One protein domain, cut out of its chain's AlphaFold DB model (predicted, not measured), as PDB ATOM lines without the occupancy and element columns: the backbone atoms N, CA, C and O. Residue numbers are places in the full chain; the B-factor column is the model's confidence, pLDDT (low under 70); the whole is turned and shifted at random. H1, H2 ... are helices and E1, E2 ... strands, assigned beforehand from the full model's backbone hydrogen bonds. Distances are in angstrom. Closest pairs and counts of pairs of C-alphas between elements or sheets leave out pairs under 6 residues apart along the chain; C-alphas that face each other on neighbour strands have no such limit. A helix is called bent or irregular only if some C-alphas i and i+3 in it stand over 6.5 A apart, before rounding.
ATOM      1  N   SER A   5     297.023 249.216 266.149       96.75
ATOM      2  CA  SER A   5     296.798 248.624 264.825       96.75
ATOM      3  C   SER A   5     295.324 248.649 264.432       96.75
ATOM      4  O   SER A   5     294.996 249.069 263.327       96.75
ATOM      5  N   ARG A   6     294.425 248.340 265.371       96.56
ATOM      6  CA  ARG A   6     292.976 248.400 265.146       96.56
ATOM      7  C   ARG A   6     292.478 249.817 264.877       96.56
ATOM      8  O   ARG A   6     291.652 250.008 263.995       96.56
ATOM      9  N   GLN A   7     293.003 250.821 265.580       97.25
ATOM     10  CA  GLN A   7     292.678 252.223 265.294       97.25
ATOM     11  C   GLN A   7     293.089 252.607 263.863       97.25
ATOM     12  O   GLN A   7     292.309 253.240 263.158       97.25
ATOM     13  N   VAL A   8     294.265 252.167 263.400       97.44
ATOM     14  CA  VAL A   8     294.709 252.378 262.010       97.44
ATOM     15  C   VAL A   8     293.792 251.664 261.009       97.44
ATOM     16  O   VAL A   8     293.374 252.277 260.029       97.44
ATOM     17  N   GLU A   9     293.417 250.408 261.263       96.94
ATOM     18  CA  GLU A   9     292.480 249.655 260.412       96.94
ATOM     19  C   GLU A   9     291.102 250.336 260.310       96.94
ATOM     20  O   GLU A   9     290.507 250.394 259.225       96.94
ATOM     21  N   ILE A  10     290.603 250.900 261.415       97.06
ATOM     22  CA  ILE A  10     289.344 251.657 261.451       97.06
ATOM     23  C   ILE A  10     289.456 252.948 260.632       97.06
ATOM     24  O   ILE A  10     288.558 253.228 259.842       97.06
ATOM     25  N   VAL A  11     290.546 253.715 260.770       97.56
ATOM     26  CA  VAL A  11     290.775 254.930 259.960       97.56
ATOM     27  C   VAL A  11     290.799 254.587 258.473       97.56
ATOM     28  O   VAL A  11     290.126 255.245 257.682       97.56
ATOM     29  N   VAL A  12     291.548 253.548 258.096       97.44
ATOM     30  CA  VAL A  12     291.711 253.140 256.696       97.44
ATOM     31  C   VAL A  12     290.385 252.695 256.089       97.44
ATOM     32  O   VAL A  12     289.987 253.214 255.045       97.44
ATOM     33  N   SER A  13     289.685 251.759 256.734       96.44
ATOM     34  CA  SER A  13     288.390 251.302 256.220       96.44
ATOM     35  C   SER A  13     287.346 252.410 256.240       96.44
ATOM     36  O   SER A  13     286.645 252.583 255.247       96.44
ATOM     37  N   GLY A  14     287.328 253.236 257.290       97.31
ATOM     38  CA  GLY A  14     286.445 254.390 257.402       97.31
ATOM     39  C   GLY A  14     286.616 255.382 256.261       97.31
ATOM     40  O   GLY A  14     285.633 255.745 255.613       97.31
ATOM     41  N   ALA A  15     287.854 255.773 255.954       97.81
ATOM     42  CA  ALA A  15     288.147 256.682 254.851       97.81
ATOM     43  C   ALA A  15     287.767 256.076 253.487       97.81
ATOM     44  O   ALA A  15     287.054 256.717 252.711       97.81
ATOM     45  N   LYS A  16     288.173 254.825 253.216       97.00
ATOM     46  CA  LYS A  16     287.832 254.122 251.966       97.00
ATOM     47  C   LYS A  16     286.323 253.968 251.795       97.00
ATOM     48  O   LYS A  16     285.787 254.326 250.752       97.00
ATOM     49  N   GLY A  17     285.644 253.451 252.815       97.00
ATOM     50  CA  GLY A  17     284.210 253.182 252.813       97.00
ATOM     51  C   GLY A  17     283.361 254.438 252.669       97.00
ATOM     52  O   GLY A  17     282.323 254.399 252.007       97.00
ATOM     53  N   SER A  18     283.815 255.554 253.245       97.50
ATOM     54  CA  SER A  18     283.165 256.858 253.081       97.50
ATOM     55  C   SER A  18     283.291 257.364 251.649       97.50
ATOM     56  O   SER A  18     282.291 257.713 251.028       97.50
ATOM     57  N   ALA A  19     284.510 257.363 251.104       97.56
ATOM     58  CA  ALA A  19     284.768 257.860 249.759       97.56
ATOM     59  C   ALA A  19     284.089 257.000 248.683       97.56
ATOM     60  O   ALA A  19     283.493 257.534 247.755       97.56
ATOM     61  N   ALA A  20     284.109 255.674 248.838       97.44
ATOM     62  CA  ALA A  20     283.471 254.746 247.909       97.44
ATOM     63  C   ALA A  20     281.947 254.944 247.836       97.44
ATOM     64  O   ALA A  20     281.372 254.904 246.751       97.44
ATOM     65  N   ARG A  21     281.296 255.204 248.980       97.31
ATOM     66  CA  ARG A  21     279.861 255.525 249.035       97.31
ATOM     67  C   ARG A  21     279.548 256.872 248.392       97.31
ATOM     68  O   ARG A  21     278.597 256.956 247.625       97.31
ATOM     69  N   LEU A  22     280.356 257.896 248.673       97.19
ATOM     70  CA  LEU A  22     280.210 259.216 248.048       97.19
ATOM     71  C   LEU A  22     280.352 259.144 246.528       97.19
ATOM     72  O   LEU A  22     279.587 259.781 245.823       97.19
ATOM     73  N   ALA A  23     281.275 258.321 246.037       97.19
ATOM     74  CA  ALA A  23     281.496 258.094 244.614       97.19
ATOM     75  C   ALA A  23     280.467 257.147 243.960       97.19
ATOM     76  O   ALA A  23     280.645 256.760 242.809       97.19
ATOM     77  N   GLY A  24     279.448 256.678 244.695       96.38
ATOM     78  CA  GLY A  24     278.454 255.733 244.173       96.38
ATOM     79  C   GLY A  24     279.019 254.362 243.773       96.38
ATOM     80  O   GLY A  24     278.375 253.626 243.031       96.38
ATOM     81  N   ARG A  25     280.216 253.994 244.252       96.62
ATOM     82  CA  ARG A  25     280.918 252.747 243.889       96.62
ATOM     83  C   ARG A  25     280.497 251.530 244.716       96.62
ATOM     84  O   ARG A  25     280.988 250.434 244.465       96.62
ATOM     85  N   LEU A  26     279.640 251.717 245.719       95.00
ATOM     86  CA  LEU A  26     279.147 250.652 246.591       95.00
ATOM     87  C   LEU A  26     277.625 250.614 246.583       95.00
ATOM     88  O   LEU A  26     276.960 251.651 246.600       95.00
ATOM     89  N   SER A  27     277.084 249.402 246.633       92.94
ATOM     90  CA  SER A  27     275.656 249.186 246.840       92.94
ATOM     91  C   SER A  27     275.235 249.676 248.236       92.94
ATOM     92  O   SER A  27     275.995 249.513 249.192       92.94
ATOM     93  N   PRO A  28     274.009 250.206 248.418       89.56
ATOM     94  CA  PRO A  28     273.538 250.693 249.720       89.56
ATOM     95  C   PRO A  28     273.591 249.666 250.864       89.56
ATOM     96  O   PRO A  28     273.722 250.052 252.023       89.56
ATOM     97  N   GLY A  29     273.484 248.372 250.543       91.50
ATOM     98  CA  GLY A  29     273.557 247.260 251.496       91.50
ATOM     99  C   GLY A  29     274.946 246.635 251.644       91.50
ATOM    100  O   GLY A  29     275.039 245.518 252.136       91.50
ATOM    101  N   ASP A  30     276.012 247.286 251.167       93.56
ATOM    102  CA  ASP A  30     277.368 246.757 251.319       93.56
ATOM    103  C   ASP A  30     277.821 246.832 252.788       93.56
ATOM    104  O   ASP A  30     277.919 247.919 253.373       93.56
ATOM    105  N   GLU A  31     278.099 245.663 253.365       91.00
ATOM    106  CA  GLU A  31     278.568 245.469 254.743       91.00
ATOM    107  C   GLU A  31     280.017 244.946 254.795       91.00
ATOM    108  O   GLU A  31     280.485 244.490 255.842       91.00
ATOM    109  N   SER A  32     280.744 244.998 253.673       91.62
ATOM    110  CA  SER A  32     282.094 244.444 253.554       91.62
ATOM    111  C   SER A  32     283.041 245.129 254.544       91.62
ATOM    112  O   SER A  32     283.147 246.364 254.543       91.62
ATOM    113  N   PRO A  33     283.786 244.372 255.375       90.50
ATOM    114  CA  PRO A  33     284.642 244.963 256.396       90.50
ATOM    115  C   PRO A  33     285.663 245.957 255.827       90.50
ATOM    116  O   PRO A  33     285.889 247.008 256.430       90.50
ATOM    117  N   GLU A  34     286.258 245.699 254.654       91.62
ATOM    118  CA  GLU A  34     287.229 246.618 254.035       91.62
ATOM    119  C   GLU A  34     286.680 248.018 253.706       91.62
ATOM    120  O   GLU A  34     287.474 248.955 253.570       91.62
ATOM    121  N   PHE A  35     285.354 248.165 253.631       94.38
ATOM    122  CA  PHE A  35     284.637 249.410 253.354       94.38
ATOM    123  C   PHE A  35     283.709 249.824 254.506       94.38
ATOM    124  O   PHE A  35     282.808 250.646 254.317       94.38
ATOM    125  N   ALA A  36     283.922 249.292 255.709       93.44
ATOM    126  CA  ALA A  36     283.203 249.712 256.905       93.44
ATOM    127  C   ALA A  36     283.455 251.200 257.227       93.44
ATOM    128  O   ALA A  36     284.587 251.670 257.157       93.44
ATOM    129  N   VAL A  37     282.423 251.950 257.631       94.94
ATOM    130  CA  VAL A  37     282.539 253.397 257.902       94.94
ATOM    131  C   VAL A  37     282.769 253.665 259.391       94.94
ATOM    132  O   VAL A  37     281.811 253.821 260.149       94.94
ATOM    133  N   PHE A  38     284.043 253.680 259.803       93.69
ATOM    134  CA  PHE A  38     284.533 253.921 261.179       93.69
ATOM    135  C   PHE A  38     283.932 253.017 262.271       93.69
ATOM    136  O   PHE A  38     284.163 253.215 263.458       93.69
ATOM    137  N   ASN A  39     283.183 251.991 261.879       81.38
ATOM    138  CA  ASN A  39     282.561 251.041 262.777       81.38
ATOM    139  C   ASN A  39     282.799 249.636 262.240       81.38
ATOM    140  O   ASN A  39     282.240 249.250 261.220       81.38
ATOM    141  N   ARG A  40     283.632 248.886 262.951       77.50
ATOM    142  CA  ARG A  40     283.954 247.493 262.651       77.50
ATOM    143  C   ARG A  40     283.293 246.531 263.636       77.50
ATOM    144  O   ARG A  40     283.636 245.370 263.596       77.50
ATOM    145  N   GLY A  41     282.379 246.974 264.505       82.69
ATOM    146  CA  GLY A  41     281.813 246.126 265.559       82.69
ATOM    147  C   GLY A  41     282.767 245.960 266.748       82.69
ATOM    148  O   GLY A  41     283.325 246.944 267.238       82.69
ATOM    149  N   ASP A  42     282.925 244.728 267.230       84.38
ATOM    150  CA  ASP A  42     283.838 244.370 268.324       84.38
ATOM    151  C   ASP A  42     285.149 243.741 267.808       84.38
ATOM    152  O   ASP A  42     285.353 243.594 266.607       84.38
ATOM    153  N   GLU A  43     286.063 243.353 268.706       84.56
ATOM    154  CA  GLU A  43     287.363 242.772 268.317       84.56
ATOM    155  C   GLU A  43     287.223 241.513 267.436       84.56
ATOM    156  O   GLU A  43     288.083 241.270 266.596       84.56
ATOM    157  N   LYS A  44     286.137 240.736 267.579       85.69
ATOM    158  CA  LYS A  44     285.909 239.495 266.811       85.69
ATOM    159  C   LYS A  44     285.489 239.760 265.371       85.69
ATOM    160  O   LYS A  44     285.541 238.863 264.540       85.69
ATOM    161  N   SER A  45     285.041 240.978 265.098       84.56
ATOM    162  CA  SER A  45     284.626 241.418 263.770       84.56
ATOM    163  C   SER A  45     285.826 241.830 262.902       84.56
ATOM    164  O   SER A  45     285.691 242.063 261.700       84.56
ATOM    165  N   PHE A  46     287.018 241.911 263.496       86.81
ATOM    166  CA  PHE A  46     288.265 242.060 262.765       86.81
ATOM    167  C   PHE A  46     288.868 240.694 262.424       86.81
ATOM    168  O   PHE A  46     288.739 239.737 263.184       86.81
ATOM    169  N   GLY A  47     289.588 240.631 261.301       87.75
ATOM    170  CA  GLY A  47     290.450 239.494 260.978       87.75
ATOM    171  C   GLY A  47     291.728 239.483 261.821       87.75
ATOM    172  O   GLY A  47     291.828 240.165 262.848       87.75
ATOM    173  N   ASP A  48     292.740 238.752 261.360       90.56
ATOM    174  CA  ASP A  48     294.032 238.681 262.041       90.56
ATOM    175  C   ASP A  48     294.624 240.072 262.295       90.56
ATOM    176  O   ASP A  48     294.560 240.986 261.467       90.56
ATOM    177  N   ARG A  49     295.183 240.258 263.491       89.50
ATOM    178  CA  ARG A  49     295.733 241.550 263.898       89.50
ATOM    179  C   ARG A  49     297.041 241.819 263.164       89.50
ATOM    180  O   ARG A  49     297.969 241.021 263.244       89.50
ATOM    181  N   LEU A  50     297.165 243.006 262.573       92.38
ATOM    182  CA  LEU A  50     298.445 243.485 262.054       92.38
ATOM    183  C   LEU A  50     299.412 243.779 263.210       92.38
ATOM    184  O   LEU A  50     299.081 244.520 264.140       92.38
ATOM    185  N   THR A  51     300.608 243.191 263.155       93.44
ATOM    186  CA  THR A  51     301.594 243.212 264.254       93.44
ATOM    187  C   THR A  51     302.864 244.004 263.947       93.44
ATOM    188  O   THR A  51     303.731 244.104 264.811       93.44
ATOM    189  N   SER A  52     302.990 244.596 262.753       96.50
ATOM    190  CA  SER A  52     304.178 245.359 262.356       96.50
ATOM    191  C   SER A  52     303.828 246.741 261.800       96.50
ATOM    192  O   SER A  52     302.802 246.917 261.141       96.50
ATOM    193  N   PHE A  53     304.711 247.722 262.020       96.06
ATOM    194  CA  PHE A  53     304.570 249.054 261.421       96.06
ATOM    195  C   PHE A  53     304.612 249.015 259.893       96.06
ATOM    196  O   PHE A  53     303.868 249.758 259.264       96.06
ATOM    197  N   ALA A  54     305.418 248.127 259.302       98.06
ATOM    198  CA  ALA A  54     305.483 247.962 257.853       98.06
ATOM    199  C   ALA A  54     304.114 247.562 257.279       98.06
ATOM    200  O   ALA A  54     303.633 248.194 256.345       98.06
ATOM    201  N   SER A  55     303.431 246.589 257.894       97.44
ATOM    202  CA  SER A  55     302.080 246.184 257.477       97.44
ATOM    203  C   SER A  55     301.063 247.323 257.613       97.44
ATOM    204  O   SER A  55     300.223 247.503 256.737       97.44
ATOM    205  N   LEU A  56     301.152 248.119 258.685       97.88
ATOM    206  CA  LEU A  56     300.278 249.283 258.880       97.88
ATOM    207  C   LEU A  56     300.537 250.382 257.840       97.88
ATOM    208  O   LEU A  56     299.593 250.970 257.320       97.88
ATOM    209  N   GLN A  57     301.802 250.648 257.510       97.81
ATOM    210  CA  GLN A  57     302.183 251.613 256.478       97.81
ATOM    211  C   GLN A  57     301.723 251.163 255.088       97.81
ATOM    212  O   GLN A  57     301.190 251.985 254.345       97.81
ATOM    213  N   THR A  58     301.857 249.873 254.760       98.06
ATOM    214  CA  THR A  58     301.311 249.297 253.522       98.06
ATOM    215  C   THR A  58     299.801 249.497 253.446       98.06
ATOM    216  O   THR A  58     299.317 250.043 252.458       98.06
ATOM    217  N   LEU A  59     299.067 249.166 254.516       97.19
ATOM    218  CA  LEU A  59     297.613 249.339 254.578       97.19
ATOM    219  C   LEU A  59     297.190 250.805 254.348       97.19
ATOM    220  O   LEU A  59     296.237 251.080 253.618       97.19
ATOM    221  N   ILE A  60     297.909 251.761 254.945       98.12
ATOM    222  CA  ILE A  60     297.681 253.198 254.722       98.12
ATOM    223  C   ILE A  60     297.981 253.576 253.265       98.12
ATOM    224  O   ILE A  60     297.199 254.295 252.643       98.12
ATOM    225  N   GLY A  61     299.091 253.087 252.706       98.50
ATOM    226  CA  GLY A  61     299.488 253.344 251.322       98.50
ATOM    227  C   GLY A  61     298.450 252.860 250.309       98.50
ATOM    228  O   GLY A  61     298.078 253.611 249.408       98.50
ATOM    229  N   GLU A  62     297.922 251.651 250.497       97.81
ATOM    230  CA  GLU A  62     296.843 251.082 249.681       97.81
ATOM    231  C   GLU A  62     295.560 251.914 249.765       97.81
ATOM    232  O   GLU A  62     294.912 252.176 248.750       97.81
ATOM    233  N   ALA A  63     295.203 252.382 250.964       97.69
ATOM    234  CA  ALA A  63     294.047 253.247 251.158       97.69
ATOM    235  C   ALA A  63     294.204 254.577 250.416       97.69
ATOM    236  O   ALA A  63     293.299 254.993 249.693       97.69
ATOM    237  N   VAL A  64     295.367 255.221 250.538       98.12
ATOM    238  CA  VAL A  64     295.678 256.466 249.821       98.12
ATOM    239  C   VAL A  64     295.668 256.244 248.309       98.12
ATOM    240  O   VAL A  64     295.136 257.080 247.580       98.12
ATOM    241  N   ALA A  65     296.222 255.130 247.826       98.44
ATOM    242  CA  ALA A  65     296.195 254.781 246.410       98.44
ATOM    243  C   ALA A  65     294.758 254.610 245.902       98.44
ATOM    244  O   ALA A  65     294.406 255.203 244.888       98.44
ATOM    245  N   TYR A  66     293.910 253.887 246.641       97.94
ATOM    246  CA  TYR A  66     292.491 253.739 246.321       97.94
ATOM    247  C   TYR A  66     291.764 255.089 246.278       97.94
ATOM    248  O   TYR A  66     291.076 255.377 245.301       97.94
ATOM    249  N   LEU A  67     291.949 255.944 247.291       97.75
ATOM    250  CA  LEU A  67     291.313 257.266 247.347       97.75
ATOM    251  C   LEU A  67     291.696 258.147 246.150       97.75
ATOM    252  O   LEU A  67     290.849 258.862 245.629       97.75
ATOM    253  N   LYS A  68     292.939 258.053 245.663       98.12
ATOM    254  CA  LYS A  68     293.398 258.768 244.459       98.12
ATOM    255  C   LYS A  68     292.741 258.291 243.161       98.12
ATOM    256  O   LYS A  68     292.862 258.979 242.154       98.12
ATOM    257  N   THR A  69     292.076 257.134 243.161       98.12
ATOM    258  CA  THR A  69     291.321 256.654 241.992       98.12
ATOM    259  C   THR A  69     289.929 257.266 241.885       98.12
ATOM    260  O   THR A  69     289.287 257.080 240.856       98.12
ATOM    261  N   ILE A  70     289.434 257.919 242.938       97.44
ATOM    262  CA  ILE A  70     288.100 258.523 242.964       97.44
ATOM    263  C   ILE A  70     288.198 259.929 242.381       97.44
ATOM    264  O   ILE A  70     288.973 260.757 242.865       97.44
ATOM    265  N   SER A  71     287.425 260.189 241.330       97.38
ATOM    266  CA  SER A  71     287.399 261.482 240.660       97.38
ATOM    267  C   SER A  71     286.465 262.464 241.370       97.38
ATOM    268  O   SER A  71     285.584 262.091 242.147       97.38
ATOM    269  N   ARG A  72     286.656 263.757 241.090       95.94
ATOM    270  CA  ARG A  72     285.755 264.808 241.575       95.94
ATOM    271  C   ARG A  72     284.350 264.623 241.005       95.94
ATOM    272  O   ARG A  72     283.385 264.801 241.730       95.94
ATOM    273  N   GLU A  73     284.250 264.248 239.738       97.25
ATOM    274  CA  GLU A  73     282.992 264.059 239.016       97.25
ATOM    275  C   GLU A  73     282.162 262.927 239.626       97.25
ATOM    276  O   GLU A  73     280.951 263.071 239.744       97.25
ATOM    277  N   GLU A  74     282.796 261.839 240.072       96.50
ATOM    278  CA  GLU A  74     282.098 260.756 240.777       96.50
ATOM    279  C   GLU A  74     281.511 261.222 242.115       96.50
ATOM    280  O   GLU A  74     280.414 260.814 242.481       96.50
ATOM    281  N   VAL A  75     282.224 262.090 242.837       94.88
ATOM    282  CA  VAL A  75     281.748 262.658 244.109       94.88
ATOM    283  C   VAL A  75     280.681 263.730 243.880       94.88
ATOM    284  O   VAL A  75     279.706 263.792 244.621       94.88
ATOM    285  N   ASP A  76     280.835 264.569 242.856       92.75
ATOM    286  CA  ASP A  76     279.852 265.596 242.496       92.75
ATOM    287  C   ASP A  76     278.558 264.952 241.948       92.75
ATOM    288  O   ASP A  76     277.470 265.497 242.131       92.75
ATOM    289  N   ALA A  77     278.656 263.757 241.348       93.06
ATOM    290  CA  ALA A  77     277.535 262.911 240.936       93.06
ATOM    291  C   ALA A  77     277.052 261.942 242.038       93.06
ATOM    292  O   ALA A  77     276.402 260.940 241.724       93.06
ATOM    293  N   ALA A  78     277.369 262.223 243.309       85.25
ATOM    294  CA  ALA A  78     276.987 261.392 244.449       85.25
ATOM    295  C   ALA A  78     275.493 261.009 244.433       85.25
ATOM    296  O   ALA A  78     274.641 261.794 243.996       85.25
ATOM    297  N   PRO A  79     275.143 259.819 244.958       87.19
ATOM    298  CA  PRO A  79     273.751 259.403 245.062       87.19
ATOM    299  C   PRO A  79     272.951 260.377 245.935       87.19
ATOM    300  O   PRO A  79     273.487 260.993 246.855       87.19
ATOM    301  N   ALA A  80     271.638 260.454 245.694       93.25
ATOM    302  CA  ALA A  80     270.731 261.323 246.453       93.25
ATOM    303  C   ALA A  80     270.749 261.049 247.968       93.25
ATOM    304  O   ALA A  80     270.453 261.930 248.761       93.25
ATOM    305  N   SER A  81     271.123 259.834 248.371       96.62
ATOM    306  CA  SER A  81     271.319 259.461 249.768       96.62
ATOM    307  C   SER A  81     272.499 258.506 249.913       96.62
ATOM    308  O   SER A  81     272.703 257.633 249.067       96.62
ATOM    309  N   ILE A  82     273.217 258.613 251.026       97.44
ATOM    310  CA  ILE A  82     274.297 257.708 251.408       97.44
ATOM    311  C   ILE A  82     273.796 256.743 252.478       97.44
ATOM    312  O   ILE A  82     273.344 257.174 253.537       97.44
ATOM    313  N   THR A  83     273.940 255.440 252.234       96.31
ATOM    314  CA  THR A  83     273.575 254.402 253.205       96.31
ATOM    315  C   THR A  83     274.816 253.766 253.819       96.31
ATOM    316  O   THR A  83     275.708 253.278 253.122       96.31
ATOM    317  N   VAL A  84     274.860 253.739 255.149       94.75
ATOM    318  CA  VAL A  84     275.809 252.944 255.931       94.75
ATOM    319  C   VAL A  84     275.038 251.789 256.558       94.75
ATOM    320  O   VAL A  84     274.350 251.972 257.564       94.75
ATOM    321  N   ALA A  85     275.134 250.619 255.931       90.81
ATOM    322  CA  ALA A  85     274.546 249.380 256.419       90.81
ATOM    323  C   ALA A  85     275.489 248.656 257.389       90.81
ATOM    324  O   ALA A  85     276.716 248.719 257.267       90.81
ATOM    325  N   LYS A  86     274.891 247.981 258.364       85.44
ATOM    326  CA  LYS A  86     275.507 246.969 259.221       85.44
ATOM    327  C   LYS A  86     274.437 245.920 259.558       85.44
ATOM    328  O   LYS A  86     273.247 246.235 259.456       85.44
ATOM    329  N   PRO A  87     274.816 244.740 260.078       83.94
ATOM    330  CA  PRO A  87     273.845 243.711 260.422       83.94
ATOM    331  C   PRO A  87     272.706 244.251 261.303       83.94
ATOM    332  O   PRO A  87     272.927 244.684 262.436       83.94
ATOM    333  N   GLY A  88     271.486 244.244 260.759       86.00
ATOM    334  CA  GLY A  88     270.261 244.661 261.448       86.00
ATOM    335  C   GLY A  88     269.992 246.171 261.529       86.00
ATOM    336  O   GLY A  88     268.996 246.558 262.135       86.00
ATOM    337  N   GLU A  89     270.825 247.035 260.940       88.69
ATOM    338  CA  GLU A  89     270.624 248.494 260.967       88.69
ATOM    339  C   GLU A  89     271.189 249.162 259.707       88.69
ATOM    340  O   GLU A  89     272.329 248.925 259.316       88.69
ATOM    341  N   ALA A  90     270.431 250.087 259.121       92.88
ATOM    342  CA  ALA A  90     270.914 250.958 258.057       92.88
ATOM    343  C   ALA A  90     270.725 252.420 258.460       92.88
ATOM    344  O   ALA A  90     269.630 252.840 258.834       92.88
ATOM    345  N   ARG A  91     271.802 253.202 258.371       95.00
ATOM    346  CA  ARG A  91     271.767 254.656 258.560       95.00
ATOM    347  C   ARG A  91     271.773 255.320 257.199       95.00
ATOM    348  O   ARG A  91     272.641 255.014 256.384       95.00
ATOM    349  N   ILE A  92     270.826 256.219 256.971       96.81
ATOM    350  CA  ILE A  92     270.656 256.926 255.702       96.81
ATOM    351  C   ILE A  92     270.955 258.400 255.945       96.81
ATOM    352  O   ILE A  92     270.464 258.986 256.909       96.81
ATOM    353  N   PHE A  93     271.774 258.983 255.080       97.38
ATOM    354  CA  PHE A  93     272.258 260.349 255.201       97.38
ATOM    355  C   PHE A  93     272.070 261.110 253.893       97.38
ATOM    356  O   PHE A  93     272.228 260.546 252.810       97.38
ATOM    357  N   GLU A  94     271.853 262.417 253.999       97.19
ATOM    358  CA  GLU A  94     272.144 263.336 252.899       97.19
ATOM    359  C   GLU A  94     273.670 263.389 252.676       97.19
ATOM    360  O   GLU A  94     274.424 263.390 253.657       97.19
ATOM    361  N   PRO A  95     274.180 263.474 251.430       95.94
ATOM    362  CA  PRO A  95     275.621 263.383 251.161       95.94
ATOM    363  C   PRO A  95     276.477 264.386 251.944       95.94
ATOM    364  O   PRO A  95     277.561 264.060 252.428       95.94
ATOM    365  N   ARG A  96     275.979 265.614 252.128       95.81
ATOM    366  CA  ARG A  96     276.703 266.654 252.867       95.81
ATOM    367  C   ARG A  96     276.786 266.359 254.368       95.81
ATOM    368  O   ARG A  96     277.866 266.507 254.938       95.81
ATOM    369  N   SER A  97     275.682 265.958 255.004       97.06
ATOM    370  CA  SER A  97     275.679 265.633 256.440       97.06
ATOM    371  C   SER A  97     276.448 264.345 256.717       97.06
ATOM    372  O   SER A  97     277.144 264.257 257.727       97.06
ATOM    373  N   PHE A  98     276.442 263.391 255.780       97.44
ATOM    374  CA  PHE A  98     277.321 262.227 255.845       97.44
ATOM    375  C   PHE A  98     278.787 262.648 256.020       97.44
ATOM    376  O   PHE A  98     279.467 262.161 256.920       97.44
ATOM    377  N   VAL A  99     279.275 263.599 255.219       97.12
ATOM    378  CA  VAL A  99     280.662 264.070 255.338       97.12
ATOM    379  C   VAL A  99     280.880 264.870 256.621       97.12
ATOM    380  O   VAL A  99     281.776 264.551 257.405       97.12
ATOM    381  N   LEU A 100     280.089 265.925 256.820       97.69
ATOM    382  CA  LEU A 100     280.364 266.933 257.845       97.69
ATOM    383  C   LEU A 100     280.051 266.444 259.259       97.69
ATOM    384  O   LEU A 100     280.827 266.712 260.174       97.69
ATOM    385  N   ASP A 101     278.960 265.698 259.419       97.44
ATOM    386  CA  ASP A 101     278.416 265.356 260.734       97.44
ATOM    387  C   ASP A 101     278.772 263.923 261.149       97.44
ATOM    388  O   ASP A 101     278.744 263.597 262.335       97.44
ATOM    389  N   TYR A 102     279.141 263.058 260.193       96.62
ATOM    390  CA  TYR A 102     279.486 261.662 260.469       96.62
ATOM    391  C   TYR A 102     280.954 261.335 260.169       96.62
ATOM    392  O   TYR A 102     281.684 260.913 261.069       96.62
ATOM    393  N   VAL A 103     281.425 261.547 258.940       97.81
ATOM    394  CA  VAL A 103     282.777 261.141 258.515       97.81
ATOM    395  C   VAL A 103     283.862 261.952 259.213       97.81
ATOM    396  O   VAL A 103     284.757 261.359 259.814       97.81
ATOM    397  N   LEU A 104     283.803 263.287 259.164       97.81
ATOM    398  CA  LEU A 104     284.861 264.134 259.726       97.81
ATOM    399  C   LEU A 104     285.036 263.943 261.245       97.81
ATOM    400  O   LEU A 104     286.175 263.725 261.666       97.81
ATOM    401  N   PRO A 105     283.973 263.943 262.079       98.06
ATOM    402  CA  PRO A 105     284.129 263.715 263.514       98.06
ATOM    403  C   PRO A 105     284.762 262.357 263.835       98.06
ATOM    404  O   PRO A 105     285.680 262.289 264.653       98.06
ATOM    405  N   ASN A 106     284.330 261.285 263.159       98.00
ATOM    406  CA  ASN A 106     284.896 259.952 263.370       98.00
ATOM    407  C   ASN A 106     286.355 259.870 262.898       98.00
ATOM    408  O   ASN A 106     287.209 259.351 263.619       98.00
ATOM    409  N   LEU A 107     286.669 260.426 261.724       97.69
ATOM    410  CA  LEU A 107     288.032 260.458 261.198       97.69
ATOM    411  C   LEU A 107     288.987 261.142 262.184       97.69
ATOM    412  O   LEU A 107     290.014 260.568 262.553       97.69
ATOM    413  N   TYR A 108     288.630 262.337 262.662       97.81
ATOM    414  CA  TYR A 108     289.462 263.069 263.614       97.81
ATOM    415  C   TYR A 108     289.553 262.375 264.971       97.81
ATOM    416  O   TYR A 108     290.634 262.366 265.560       97.81
ATOM    417  N   PHE A 109     288.477 261.749 265.452       98.06
ATOM    418  CA  PHE A 109     288.508 260.966 266.686       98.06
ATOM    419  C   PHE A 109     289.545 259.835 266.611       98.06
ATOM    420  O   PHE A 109     290.416 259.718 267.482       98.06
ATOM    421  N   HIS A 110     289.508 259.030 265.548       97.94
ATOM    422  CA  HIS A 110     290.408 257.889 265.412       97.94
ATOM    423  C   HIS A 110     291.857 258.310 265.127       97.94
ATOM    424  O   HIS A 110     292.769 257.770 265.755       97.94
ATOM    425  N   ILE A 111     292.098 259.323 264.282       97.56
ATOM    426  CA  ILE A 111     293.459 259.851 264.050       97.56
ATOM    427  C   ILE A 111     294.042 260.438 265.343       97.56
ATOM    428  O   ILE A 111     295.195 260.166 265.678       97.56
ATOM    429  N   THR A 112     293.247 261.185 266.116       98.25
ATOM    430  CA  THR A 112     293.690 261.726 267.413       98.25
ATOM    431  C   THR A 112     294.002 260.604 268.400       98.25
ATOM    432  O   THR A 112     294.972 260.691 269.150       98.25
ATOM    433  N   THR A 113     293.235 259.513 268.370       98.25
ATOM    434  CA  THR A 113     293.499 258.339 269.211       98.25
ATOM    435  C   THR A 113     294.809 257.646 268.821       98.25
ATOM    436  O   THR A 113     295.605 257.321 269.699       98.25
ATOM    437  N   VAL A 114     295.086 257.472 267.521       97.88
ATOM    438  CA  VAL A 114     296.378 256.958 267.020       97.88
ATOM    439  C   VAL A 114     297.531 257.853 267.477       97.88
ATOM    440  O   VAL A 114     298.517 257.358 268.028       97.88
ATOM    441  N   TYR A 115     297.384 259.170 267.309       98.38
ATOM    442  CA  TYR A 115     298.356 260.164 267.760       98.38
ATOM    443  C   TYR A 115     298.638 260.042 269.264       98.38
ATOM    444  O   TYR A 115     299.795 259.971 269.679       98.38
ATOM    445  N   ALA A 116     297.585 259.978 270.083       98.31
ATOM    446  CA  ALA A 116     297.697 259.880 271.533       98.31
ATOM    447  C   ALA A 116     298.372 258.575 271.975       98.31
ATOM    448  O   ALA A 116     299.241 258.609 272.844       98.31
ATOM    449  N   LEU A 117     298.031 257.443 271.350       97.94
ATOM    450  CA  LEU A 117     298.657 256.149 271.629       97.94
ATOM    451  C   LEU A 117     300.163 256.179 271.344       97.94
ATOM    452  O   LEU A 117     300.952 255.816 272.216       97.94
ATOM    453  N   LEU A 118     300.574 256.675 270.174       97.56
ATOM    454  CA  LEU A 118     301.990 256.806 269.818       97.56
ATOM    455  C   LEU A 118     302.732 257.751 270.771       97.56
ATOM    456  O   LEU A 118     303.802 257.409 271.275       97.56
ATOM    457  N   ARG A 119     302.144 258.914 271.071       97.94
ATOM    458  CA  ARG A 119     302.730 259.884 272.006       97.94
ATOM    459  C   ARG A 119     302.878 259.293 273.411       97.94
ATOM    460  O   ARG A 119     303.913 259.479 274.041       97.94
ATOM    461  N   SER A 120     301.874 258.552 273.886       97.50
ATOM    462  CA  SER A 120     301.915 257.885 275.196       97.50
ATOM    463  C   SER A 120     302.977 256.785 275.275       97.50
ATOM    464  O   SER A 120     303.526 256.543 276.345       97.50
ATOM    465  N   ALA A 121     303.319 256.170 274.138       97.19
ATOM    466  CA  ALA A 121     304.391 255.186 274.015       97.19
ATOM    467  C   ALA A 121     305.796 255.816 273.880       97.19
ATOM    468  O   ALA A 121     306.766 255.096 273.658       97.19
ATOM    469  N   GLY A 122     305.920 257.144 274.001       97.75
ATOM    470  CA  GLY A 122     307.202 257.857 273.973       97.75
ATOM    471  C   GLY A 122     307.656 258.325 272.589       97.75
ATOM    472  O   GLY A 122     308.762 258.847 272.461       97.75
ATOM    473  N   VAL A 123     306.826 258.187 271.547       97.75
ATOM    474  CA  VAL A 123     307.145 258.753 270.229       97.75
ATOM    475  C   VAL A 123     307.091 260.279 270.316       97.75
ATOM    476  O   VAL A 123     306.088 260.850 270.753       97.75
ATOM    477  N   ASN A 124     308.161 260.947 269.877       97.25
ATOM    478  CA  ASN A 124     308.280 262.405 269.892       97.25
ATOM    479  C   ASN A 124     307.440 263.062 268.781       97.25
ATOM    480  O   ASN A 124     307.976 263.614 267.825       97.25
ATOM    481  N   LEU A 125     306.116 262.963 268.899       96.62
ATOM    482  CA  LEU A 125     305.160 263.660 268.045       96.62
ATOM    483  C   LEU A 125     304.842 265.037 268.632       96.62
ATOM    484  O   LEU A 125     304.831 265.225 269.847       96.62
ATOM    485  N   GLY A 126     304.507 266.001 267.788       94.81
ATOM    486  CA  GLY A 126     304.029 267.336 268.126       94.81
ATOM    487  C   GLY A 126     302.742 267.671 267.374       94.81
ATOM    488  O   GLY A 126     302.222 266.869 266.606       94.81
ATOM    489  N   LYS A 127     302.192 268.862 267.610       94.38
ATOM    490  CA  LYS A 127     300.969 269.326 266.929       94.38
ATOM    491  C   LYS A 127     301.143 269.390 265.404       94.38
ATOM    492  O   LYS A 127     300.226 269.038 264.672       94.38
ATOM    493  N   LYS A 128     302.340 269.762 264.937       92.31
ATOM    494  CA  LYS A 128     302.677 269.841 263.506       92.31
ATOM    495  C   LYS A 128     302.599 268.485 262.795       92.31
ATOM    496  O   LYS A 128     302.204 268.454 261.639       92.31
TER     497      LYS A 128
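This is residues 5 to 128 of the 146 residues of an uncharacterized protein of Stigmatella aurantiaca (strain DW4/3-1) (UniProt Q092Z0). Three long helices run side by side, with H1 in the middle between H2 and H4; the small strand hairpin E1 and E2 sits at the end where H1 ends and H4 begins. The short helix H3 lies at that same end, and the long loop of residues 23 to 52 comes back past H1, with residues 35 to 38 packed on it, to reach the start of H2. The printed part has 124 residues, with four named helices and two named strands in the order H1, H2, H3, E1, E2, H4; the sheet E1 - E2 is antiparallel, and the class is mostly helix. The whole is compact, with a radius of gyration of the C-alphas of 15.1 A and spans of 46 by 33 by 24 A.

H1, residues 5 to 22, begins at C-alpha 5 at (296.798, 248.624, 264.825) and is 25.9 A long. H2, residues 53 to 67, is 21.0 A long, and H3, residues 72 to 76, is 6.0 A long. E1, residues 82 to 86, begins at C-alpha 82 at (274.297, 257.708, 251.408), and E2 is residues 89 to 93; each is 13.3 A long. H4, residues 95 to 120, is 36.0 A long and ends at C-alpha 120 at (301.915, 257.885, 275.196). H4 has a kink of 27 degrees near residue 104 and is irregular, but only just: C-alphas 101 and 104 are 6.6 A apart.

H1 and H2 touch, at a shallow tilt of 6 degrees, the same way; their closest C-alphas are those of Val 12 and Ala 63, 6.0 A apart. H1 and H4 touch, at a shallow tilt of 17 degrees, opposite ways; their closest C-alphas are those of Gln 7 and His 110, 6.1 A apart. H2 and H4 are apart. H3 is close to H1 but not clearly touching, the closest C-alphas being those of Leu 22 and Val 75, 5.5 A apart. E1 and E2 form a hairpin, antiparallel at 165 degrees, with N 84 and O 91 within hydrogen-bond range at 2.8 A and N 91 and O 84 at 2.9 A. The closest C-alphas of H1 and E1 are those of Arg 21 and Ile 82, 6.4 A apart; those of E1 and H4 are Ile 82 and Pro 95, 5.8 A apart. E2 and H4 are near each other. Every O i to N i+4 pair is within hydrogen-bond range in H1, H2 and H3; in H4 it is 20 of 22.

The two C-alphas farthest apart, those of Ala 80 and Gly 122, are 45.8 A apart. The printed part has no cut. The link from H1 to H2, 30 residues, is long; the other four links are tight. The mean pLDDT of the printed part is 94.8, and no printed residue is under 70.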